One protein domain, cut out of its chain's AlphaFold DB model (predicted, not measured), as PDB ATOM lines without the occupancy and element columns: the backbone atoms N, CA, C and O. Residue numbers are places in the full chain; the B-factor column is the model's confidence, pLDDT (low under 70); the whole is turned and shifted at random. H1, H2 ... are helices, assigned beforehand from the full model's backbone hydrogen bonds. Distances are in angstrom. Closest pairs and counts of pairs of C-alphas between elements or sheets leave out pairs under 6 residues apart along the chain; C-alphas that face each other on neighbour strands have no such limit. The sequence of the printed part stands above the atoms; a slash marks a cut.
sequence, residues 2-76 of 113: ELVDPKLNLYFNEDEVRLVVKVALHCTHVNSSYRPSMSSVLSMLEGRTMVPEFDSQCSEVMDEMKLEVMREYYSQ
ATOM      1  N   GLU A   2     101.963 104.598 145.487       83.69
ATOM      2  CA  GLU A   2     102.717 105.480 144.570       83.69
ATOM      3  C   GLU A   2     103.360 104.755 143.372       83.69
ATOM      4  O   GLU A   2     103.701 105.386 142.382       83.69
ATOM      5  N   LEU A   3     103.493 103.426 143.450       88.00
ATOM      6  CA  LEU A   3     104.038 102.570 142.389       88.00
ATOM      7  C   LEU A   3     103.058 102.287 141.237       88.00
ATOM      8  O   LEU A   3     103.464 101.699 140.238       88.00
ATOM      9  N   VAL A   4     101.777 102.638 141.376       92.00
ATOM     10  CA  VAL A   4     100.759 102.344 140.358       92.00
ATOM     11  C   VAL A   4     100.731 103.452 139.314       92.00
ATOM     12  O   VAL A   4     100.767 104.628 139.669       92.00
ATOM     13  N   ASP A   5     100.641 103.083 138.032       92.62
ATOM     14  CA  ASP A   5     100.550 104.046 136.931       92.62
ATOM     15  C   ASP A   5      99.382 105.027 137.170       92.62
ATOM     16  O   ASP A   5      98.227 104.590 137.257       92.62
ATOM     17  N   PRO A   6      99.639 106.349 137.234       91.44
ATOM     18  CA  PRO A   6      98.597 107.355 137.413       91.44
ATOM     19  C   PRO A   6      97.478 107.282 136.367       91.44
ATOM     20  O   PRO A   6      96.339 107.637 136.666       91.44
ATOM     21  N   LYS A   7      97.764 106.784 135.155       92.94
ATOM     22  CA  LYS A   7      96.776 106.636 134.073       92.94
ATOM     23  C   LYS A   7      95.689 105.609 134.375       92.94
ATOM     24  O   LYS A   7      94.645 105.643 133.726       92.94
ATOM     25  N   LEU A   8      95.901 104.724 135.350       90.19
ATOM     26  CA  LEU A   8      94.864 103.806 135.818       90.19
ATOM     27  C   LEU A   8      93.756 104.533 136.592       90.19
ATOM     28  O   LEU A   8      92.731 103.920 136.858       90.19
ATOM     29  N   ASN A   9      93.911 105.826 136.921       85.06
ATOM     30  CA  ASN A   9      92.865 106.680 137.503       85.06
ATOM     31  C   ASN A   9      92.153 106.050 138.718       85.06
ATOM     32  O   ASN A   9      90.938 106.166 138.854       85.06
ATOM     33  N   LEU A  10      92.898 105.356 139.589       83.00
ATOM     34  CA  LEU A  10      92.366 104.606 140.745       83.00
ATOM     35  C   LEU A  10      91.425 103.436 140.390       83.00
ATOM     36  O   LEU A  10      90.816 102.842 141.274       83.00
ATOM     37  N   TYR A  11      91.332 103.063 139.115       91.62
ATOM     38  CA  TYR A  11      90.562 101.922 138.632       91.62
ATOM     39  C   TYR A  11      91.385 100.634 138.724       91.62
ATOM     40  O   TYR A  11      91.780 100.036 137.723       91.62
ATOM     41  N   PHE A  12      91.708 100.237 139.949       91.56
ATOM     42  CA  PHE A  12      92.442  99.009 140.215       91.56
ATOM     43  C   PHE A  12      92.157  98.492 141.623       91.56
ATOM     44  O   PHE A  12      91.784  99.248 142.521       91.56
ATOM     45  N   ASN A  13      92.352  97.191 141.815       93.50
ATOM     46  CA  ASN A  13      92.263  96.566 143.123       93.50
ATOM     47  C   ASN A  13      93.622  96.662 143.839       93.50
ATOM     48  O   ASN A  13      94.655  96.280 143.288       93.50
ATOM     49  N   GLU A  14      93.628  97.180 145.071       93.00
ATOM     50  CA  GLU A  14      94.851  97.324 145.867       93.00
ATOM     51  C   GLU A  14      95.547  95.991 146.151       93.00
ATOM     52  O   GLU A  14      96.777  95.909 146.077       93.00
ATOM     53  N   ASP A  15      94.780  94.947 146.449       92.25
ATOM     54  CA  ASP A  15      95.320  93.636 146.786       92.25
ATOM     55  C   ASP A  15      95.945  92.965 145.560       92.25
ATOM     56  O   ASP A  15      97.030  92.389 145.662       92.25
ATOM     57  N   GLU A  16      95.328  93.112 144.384       93.62
ATOM     58  CA  GLU A  16      95.886  92.622 143.118       93.62
ATOM     59  C   GLU A  16      97.178  93.354 142.756       93.62
ATOM     60  O   GLU A  16      98.168  92.725 142.386       93.62
ATOM     61  N   VAL A  17      97.221  94.679 142.928       94.56
ATOM     62  CA  VAL A  17      98.455  95.449 142.728       94.56
ATOM     63  C   VAL A  17      99.548  94.965 143.672       94.56
ATOM     64  O   VAL A  17     100.676  94.721 143.243       94.56
ATOM     65  N   ARG A  18      99.235  94.798 144.958       92.12
ATOM     66  CA  ARG A  18     100.205  94.333 145.951       92.12
ATOM     67  C   ARG A  18     100.713  92.929 145.616       92.12
ATOM     68  O   ARG A  18     101.906  92.668 145.769       92.12
ATOM     69  N   LEU A  19      99.836  92.050 145.136       94.06
ATOM     70  CA  LEU A  19     100.187  90.717 144.655       94.06
ATOM     71  C   LEU A  19     101.149  90.795 143.464       94.06
ATOM     72  O   LEU A  19     102.226  90.201 143.512       94.06
ATOM     73  N   VAL A  20     100.798  91.563 142.430       95.12
ATOM     74  CA  VAL A  20     101.610  91.719 141.215       95.12
ATOM     75  C   VAL A  20     102.988  92.284 141.546       95.12
ATOM     76  O   VAL A  20     103.986  91.768 141.048       95.12
ATOM     77  N   VAL A  21     103.071  93.281 142.432       93.94
ATOM     78  CA  VAL A  21     104.353  93.855 142.871       93.94
ATOM     79  C   VAL A  21     105.221  92.805 143.569       93.94
ATOM     80  O   VAL A  21     106.399  92.681 143.240       93.94
ATOM     81  N   LYS A  22     104.655  92.003 144.482       93.50
ATOM     82  CA  LYS A  22     105.403  90.926 145.155       93.50
ATOM     83  C   LYS A  22     105.912  89.878 144.162       93.50
ATOM     84  O   LYS A  22     107.069  89.474 144.240       93.50
ATOM     85  N   VAL A  23     105.072  89.456 143.217       95.44
ATOM     86  CA  VAL A  23     105.458  88.490 142.177       95.44
ATOM     87  C   VAL A  23     106.558  89.063 141.279       95.44
ATOM     88  O   VAL A  23     107.555  88.389 141.031       95.44
ATOM     89  N   ALA A  24     106.427  90.318 140.837       94.94
ATOM     90  CA  ALA A  24     107.423  90.986 140.001       94.94
ATOM     91  C   ALA A  24     108.788  91.097 140.695       94.94
ATOM     92  O   ALA A  24     109.826  90.901 140.059       94.94
ATOM     93  N   LEU A  25     108.790  91.358 142.003       92.62
ATOM     94  CA  LEU A  25     110.008  91.456 142.799       92.62
ATOM     95  C   LEU A  25     110.758  90.112 142.873       92.62
ATOM     96  O   LEU A  25     111.973  90.074 142.693       92.62
ATOM     97  N   HIS A  26     110.037  88.995 143.016       92.44
ATOM     98  CA  HIS A  26     110.623  87.652 142.905       92.44
ATOM     99  C   HIS A  26     111.130  87.346 141.485       92.44
ATOM    100  O   HIS A  26     112.227  86.823 141.311       92.44
ATOM    101  N   CYS A  27     110.383  87.711 140.440       95.25
ATOM    102  CA  CYS A  27     110.789  87.477 139.044       95.25
ATOM    103  C   CYS A  27     112.055  88.243 138.633       95.25
ATOM    104  O   CYS A  27     112.824  87.768 137.796       95.25
ATOM    105  N   THR A  28     112.267  89.427 139.207       94.00
ATOM    106  CA  THR A  28     113.402  90.314 138.899       94.00
ATOM    107  C   THR A  28     114.559  90.171 139.884       94.00
ATOM    108  O   THR A  28     115.514  90.945 139.833       94.00
ATOM    109  N   HIS A  29     114.514  89.154 140.746       90.81
ATOM    110  CA  HIS A  29     115.534  88.926 141.756       90.81
ATOM    111  C   HIS A  29     116.937  88.803 141.135       90.81
ATOM    112  O   HIS A  29     117.130  88.140 140.107       90.81
ATOM    113  N   VAL A  30     117.937  89.431 141.765       87.25
ATOM    114  CA  VAL A  30     119.322  89.484 141.254       87.25
ATOM    115  C   VAL A  30     119.894  88.084 141.038       87.25
ATOM    116  O   VAL A  30     120.394  87.766 139.961       87.25
ATOM    117  N   ASN A  31     119.707  87.216 142.028       86.88
ATOM    118  CA  ASN A  31     120.069  85.811 141.960       86.88
ATOM    119  C   ASN A  31     118.960  84.991 141.269       86.88
ATOM    120  O   ASN A  31     117.804  85.005 141.697       86.88
ATOM    121  N   SER A  32     119.335  84.269 140.208       92.81
ATOM    122  CA  SER A  32     118.433  83.468 139.374       92.81
ATOM    123  C   SER A  32     117.744  82.333 140.128       92.81
ATOM    124  O   SER A  32     116.624  81.986 139.768       92.81
ATOM    125  N   SER A  33     118.357  81.791 141.183       90.75
ATOM    126  CA  SER A  33     117.776  80.704 141.979       90.75
ATOM    127  C   SER A  33     116.531  81.120 142.766       90.75
ATOM    128  O   SER A  33     115.730  80.261 143.116       90.75
ATOM    129  N   TYR A  34     116.349  82.419 143.019       90.19
ATOM    130  CA  TYR A  34     115.145  82.952 143.665       90.19
ATOM    131  C   TYR A  34     114.049  83.332 142.664       90.19
ATOM    132  O   TYR A  34     112.920  83.601 143.069       90.19
ATOM    133  N   ARG A  35     114.349  83.345 141.357       94.94
ATOM    134  CA  ARG A  35     113.342  83.650 140.338       94.94
ATOM    135  C   ARG A  35     112.393  82.455 140.200       94.94
ATOM    136  O   ARG A  35     112.852  81.349 139.911       94.94
ATOM    137  N   PRO A  36     111.079  82.643 140.383       95.88
ATOM    138  CA  PRO A  36     110.115  81.559 140.290       95.88
ATOM    139  C   PRO A  36     109.993  81.047 138.853       95.88
ATOM    140  O   PRO A  36     110.177  81.783 137.881       95.88
ATOM    141  N   SER A  37     109.617  79.775 138.715       97.38
ATOM    142  CA  SER A  37     109.232  79.228 137.415       97.38
ATOM    143  C   SER A  37     107.972  79.924 136.889       97.38
ATOM    144  O   SER A  37     107.125  80.367 137.669       97.38
ATOM    145  N   MET A  38     107.796  79.975 135.566       97.62
ATOM    146  CA  MET A  38     106.601  80.592 134.976       97.62
ATOM    147  C   MET A  38     105.302  79.927 135.444       97.62
ATOM    148  O   MET A  38     104.326  80.622 135.699       97.62
ATOM    149  N   SER A  39     105.276  78.606 135.638       98.00
ATOM    150  CA  SER A  39     104.089  77.922 136.168       98.00
ATOM    151  C   SER A  39     103.761  78.359 137.599       98.00
ATOM    152  O   SER A  39     102.591  78.582 137.916       98.00
ATOM    153  N   SER A  40     104.776  78.555 138.445       96.88
ATOM    154  CA  SER A  40     104.600  79.133 139.781       96.88
ATOM    155  C   SER A  40     104.076  80.567 139.709       96.88
ATOM    156  O   SER A  40     103.152  80.901 140.444       96.88
ATOM    157  N   VAL A  41     104.608  81.395 138.802       97.38
ATOM    158  CA  VAL A  41     104.133  82.772 138.570       97.38
ATOM    159  C   VAL A  41     102.651  82.792 138.210       97.38
ATOM    160  O   VAL A  41     101.889  83.513 138.849       97.38
ATOM    161  N   LEU A  42     102.218  81.965 137.252       97.62
ATOM    162  CA  LEU A  42     100.799  81.867 136.896       97.62
ATOM    163  C   LEU A  42      99.951  81.411 138.087       97.62
ATOM    164  O   LEU A  42      98.924  82.011 138.376       97.62
ATOM    165  N   SER A  43     100.395  80.391 138.824       97.88
ATOM    166  CA  SER A  43      99.671  79.911 140.007       97.88
ATOM    167  C   SER A  43      99.506  80.993 141.084       97.88
ATOM    168  O   SER A  43      98.452  81.072 141.713       97.88
ATOM    169  N   MET A  44     100.518  81.847 141.273       97.00
ATOM    170  CA  MET A  44     100.452  82.992 142.185       97.00
ATOM    171  C   MET A  44      99.473  84.066 141.691       97.00
ATOM    172  O   MET A  44      98.648  84.531 142.471       97.00
ATOM    173  N   LEU A  45      99.524  84.428 140.405       96.69
ATOM    174  CA  LEU A  45      98.637  85.442 139.815       96.69
ATOM    175  C   LEU A  45      97.173  84.991 139.746       96.69
ATOM    176  O   LEU A  45      96.271  85.807 139.888       96.69
ATOM    177  N   GLU A  46      96.930  83.694 139.577       96.75
ATOM    178  CA  GLU A  46      95.588  83.104 139.614       96.75
ATOM    179  C   GLU A  46      95.077  82.865 141.048       96.75
ATOM    180  O   GLU A  46      93.991  82.321 141.239       96.75
ATOM    181  N   GLY A  47      95.858  83.228 142.073       93.44
ATOM    182  CA  GLY A  47      95.477  83.086 143.480       93.44
ATOM    183  C   GLY A  47      95.459  81.643 143.995       93.44
ATOM    184  O   GLY A  47      94.966  81.384 145.090       93.44
ATOM    185  N   ARG A  48      96.009  80.686 143.238       95.69
ATOM    186  CA  ARG A  48      96.098  79.270 143.638       95.69
ATOM    187  C   ARG A  48      97.234  78.995 144.618       95.69
ATOM    188  O   ARG A  48      97.244  77.958 145.279       95.69
ATOM    189  N   THR A  49      98.232  79.870 144.676       93.75
ATOM    190  CA  THR A  49      99.419  79.693 145.517       93.75
ATOM    191  C   THR A  49      99.805  81.012 146.165       93.75
ATOM    192  O   THR A  49      99.763  82.060 145.527       93.75
ATOM    193  N   MET A  50     100.199  80.960 147.438       91.62
ATOM    194  CA  MET A  50     100.679  82.134 148.161       91.62
ATOM    195  C   MET A  50     102.057  82.562 147.645       91.62
ATOM    196  O   MET A  50     102.915  81.721 147.380       91.62
ATOM    197  N   VAL A  51     102.278  83.872 147.543       91.75
ATOM    198  CA  VAL A  51     103.594  84.422 147.204       91.75
ATOM    199  C   VAL A  51     104.503  84.334 148.432       91.75
ATOM    200  O   VAL A  51     104.090  84.807 149.495       91.75
ATOM    201  N   PRO A  52     105.720  83.769 148.316       86.31
ATOM    202  CA  PRO A  52     106.698  83.788 149.400       86.31
ATOM    203  C   PRO A  52     106.961  85.218 149.884       86.31
ATOM    204  O   PRO A  52     106.953  86.163 149.087       86.31
ATOM    205  N   GLU A  53     107.193  85.395 151.181       83.19
ATOM    206  CA  GLU A  53     107.582  86.706 151.702       83.19
ATOM    207  C   GLU A  53     108.948  87.116 151.146       83.19
ATOM    208  O   GLU A  53     109.797  86.277 150.844       83.19
ATOM    209  N   PHE A  54     109.121  88.418 150.927       73.88
ATOM    210  CA  PHE A  54     110.358  88.952 150.381       73.88
ATOM    211  C   PHE A  54     111.260  89.377 151.534       73.88
ATOM    212  O   PHE A  54     110.955  90.345 152.236       73.88
ATOM    213  N   ASP A  55     112.373  88.673 151.721       67.62
ATOM    214  CA  ASP A  55     113.375  89.087 152.691       67.62
ATOM    215  C   ASP A  55     114.025  90.380 152.199       67.62
ATOM    216  O   ASP A  55     114.715  90.425 151.180       67.62
ATOM    217  N   SER A  56     113.830  91.464 152.953       62.56
ATOM    218  CA  SER A  56     114.369  92.799 152.639       62.56
ATOM    219  C   SER A  56     115.908  92.877 152.707       62.56
ATOM    220  O   SER A  56     116.481  93.956 152.619       62.56
ATOM    221  N   GLN A  57     116.581  91.735 152.870       57.06
ATOM    222  CA  GLN A  57     118.033  91.584 152.979       57.06
ATOM    223  C   GLN A  57     118.742  91.572 151.616       57.06
ATOM    224  O   GLN A  57     119.969  91.533 151.571       57.06
ATOM    225  N   CYS A  58     118.015  91.640 150.494       55.47
ATOM    226  CA  CYS A  58     118.620  91.808 149.169       55.47
ATOM    227  C   CYS A  58     119.054  93.255 148.919       55.47
ATOM    228  O   CYS A  58     118.605  93.913 147.984       55.47
ATOM    229  N   SER A  59     119.959  93.748 149.756       57.72
ATOM    230  CA  SER A  59     120.832  94.852 149.399       57.72
ATOM    231  C   SER A  59     122.235  94.277 149.271       57.72
ATOM    232  O   SER A  59     123.055  94.371 150.179       57.72
ATOM    233  N   GLU A  60     122.543  93.690 148.112       61.28
ATOM    234  CA  GLU A  60     123.897  93.902 147.611       61.28
ATOM    235  C   GLU A  60     123.970  95.401 147.324       61.28
ATOM    236  O   GLU A  60     123.626  95.858 146.234       61.28
ATOM    237  N   VAL A  61     124.305  96.186 148.355       61.16
ATOM    238  CA  VAL A  61     124.692  97.581 148.196       61.16
ATOM    239  C   VAL A  61     125.796  97.535 147.152       61.16
ATOM    240  O   VAL A  61     126.883  97.014 147.414       61.16
ATOM    241  N   MET A  62     125.511  97.996 145.933       61.25
ATOM    242  CA  MET A  62     126.597  98.345 145.038       61.25
ATOM    243  C   MET A  62     127.347  99.438 145.771       61.25
ATOM    244  O   MET A  62     126.818 100.534 145.938       61.25
ATOM    245  N   ASP A  63     128.523  99.086 146.281       76.12
ATOM    246  CA  ASP A  63     129.385 100.041 146.949       76.12
ATOM    247  C   ASP A  63     129.526 101.273 146.048       76.12
ATOM    248  O   ASP A  63     129.683 101.137 144.829       76.12
ATOM    249  N   GLU A  64     129.425 102.464 146.633       79.00
ATOM    250  CA  GLU A  64     129.439 103.743 145.911       79.00
ATOM    251  C   GLU A  64     130.665 103.821 144.989       79.00
ATOM    252  O   GLU A  64     130.589 104.277 143.850       79.00
ATOM    253  N   MET A  65     131.787 103.242 145.433       78.88
ATOM    254  CA  MET A  65     133.011 103.116 144.650       78.88
ATOM    255  C   MET A  65     132.814 102.313 143.355       78.88
ATOM    256  O   MET A  65     133.338 102.684 142.307       78.88
ATOM    257  N   LYS A  66     132.045 101.219 143.395       84.56
ATOM    258  CA  LYS A  66     131.738 100.397 142.217       84.56
ATOM    259  C   LYS A  66     130.824 101.146 141.244       84.56
ATOM    260  O   LYS A  66     130.989 100.991 140.034       84.56
ATOM    261  N   LEU A  67     129.894 101.957 141.754       89.50
ATOM    262  CA  LEU A  67     129.054 102.834 140.930       89.50
ATOM    263  C   LEU A  67     129.879 103.932 140.250       89.50
ATOM    264  O   LEU A  67     129.718 104.141 139.048       89.50
ATOM    265  N   GLU A  68     130.791 104.578 140.979       90.25
ATOM    266  CA  GLU A  68     131.648 105.638 140.436       90.25
ATOM    267  C   GLU A  68     132.605 105.101 139.362       90.25
ATOM    268  O   GLU A  68     132.702 105.669 138.276       90.25
ATOM    269  N   VAL A  69     133.230 103.941 139.601       90.62
ATOM    270  CA  VAL A  69     134.089 103.274 138.603       90.62
ATOM    271  C   VAL A  69     133.308 102.942 137.329       90.62
ATOM    272  O   VAL A  69     133.821 103.106 136.222       90.62
ATOM    273  N   MET A  70     132.060 102.486 137.465       89.81
ATOM    274  CA  MET A  70     131.223 102.169 136.310       89.81
ATOM    275  C   MET A  70     130.826 103.436 135.537       89.81
ATOM    276  O   MET A  70     130.824 103.417 134.308       89.81
ATOM    277  N   ARG A  71     130.541 104.542 136.237       91.56
ATOM    278  CA  ARG A  71     130.224 105.843 135.630       91.56
ATOM    279  C   ARG A  71     131.405 106.388 134.825       91.56
ATOM    280  O   ARG A  71     131.233 106.720 133.654       91.56
ATOM    281  N   GLU A  72     132.598 106.380 135.415       91.31
ATOM    282  CA  GLU A  72     133.838 106.842 134.781       91.31
ATOM    283  C   GLU A  72     134.170 106.049 133.504       91.31
ATOM    284  O   GLU A  72     134.592 106.617 132.496       91.31
ATOM    285  N   TYR A  73     133.929 104.734 133.499       91.12
ATOM    286  CA  TYR A  73     134.125 103.894 132.313       91.12
ATOM    287  C   TYR A  73     133.241 104.317 131.125       91.12
ATOM    288  O   TYR A  73     133.714 104.370 129.987       91.12
ATOM    289  N   TYR A  74     131.964 104.629 131.370       87.31
ATOM    290  CA  TYR A  74     131.041 105.036 130.306       87.31
ATOM    291  C   TYR A  74     131.279 106.475 129.835       87.31
ATOM    292  O   TYR A  74     131.200 106.725 128.633       87.31
ATOM    293  N   SER A  75     131.649 107.395 130.730       85.00
ATOM    294  CA  SER A  75     132.013 108.771 130.359       85.00
ATOM    295  C   SER A  75     133.234 108.822 129.431       85.00
ATOM    296  O   SER A  75     133.213 109.527 128.423       85.00
ATOM    297  N   GLN A  76     134.253 107.994 129.682       78.12
ATOM    298  CA  GLN A  76     135.421 107.892 128.797       78.12
ATOM    299  C   GLN A  76     135.075 107.354 127.397       78.12
ATOM    300  O   GLN A  76     135.736 107.692 126.414       78.12
TER     301      GLN A  76
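What this domain is: This is residues 2 to 76 of the 113 residues of an uncharacterized protein of Vigna angularis var. angularis (UniProt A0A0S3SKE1). A small body built on a helical hairpin, H1 and H2 side by side, is joined by a long link to a third helix, H3, which sticks out far from it as an arm; residues 61 to 76 stand free and make much of the length. At the other end of the printed part, residues 5 to 11 also stand free as a loop before H1. The printed part has 75 residues with three named helices, H1, H2 and H3 in that order, and no named strand; it is all helix by class, though only 35 residues are in named elements, under half. The whole is only just loose, close to extended, with a radius of gyration of the C-alphas of 16.9 A and spans of 48 by 34 by 20 A.

Where its parts are: Residues 2 to 13 hold no named element. H1, residues 14 to 27, begins at C-alpha 14 at (94.851, 97.324, 145.867) and is 19.9 A long. H2 is residues 38 to 45. H3, residues 64 to 76, is 18.6 A long and ends at C-alpha 76 at (135.421, 107.892, 128.797).

How they stand to each other: H1 touches H2 with residues 19 to 23 alone; the closest C-alphas are those of Val 23 and Val 41, 6.9 A apart. This hairpin has a shallow tilt of 19 degrees, opposite ways. H3 is apart from H1 and from H2. In H1, H2 and H3 every O i to N i+4 pair is within hydrogen-bond range.

The domain as a whole: The C-alphas farthest apart, those of Arg 48 and Gln 76, are 50.9 A apart. Without the stretches that stand free, the body has 52 residues and spans 33 by 29 by 14 A. The printed part has no cut. The link from H1 to H2 is short, with 10 residues, and that from H2 to H3 is long, with 18. Mean pLDDT of the printed part is 87.8; residues 55 to 62 are under 70.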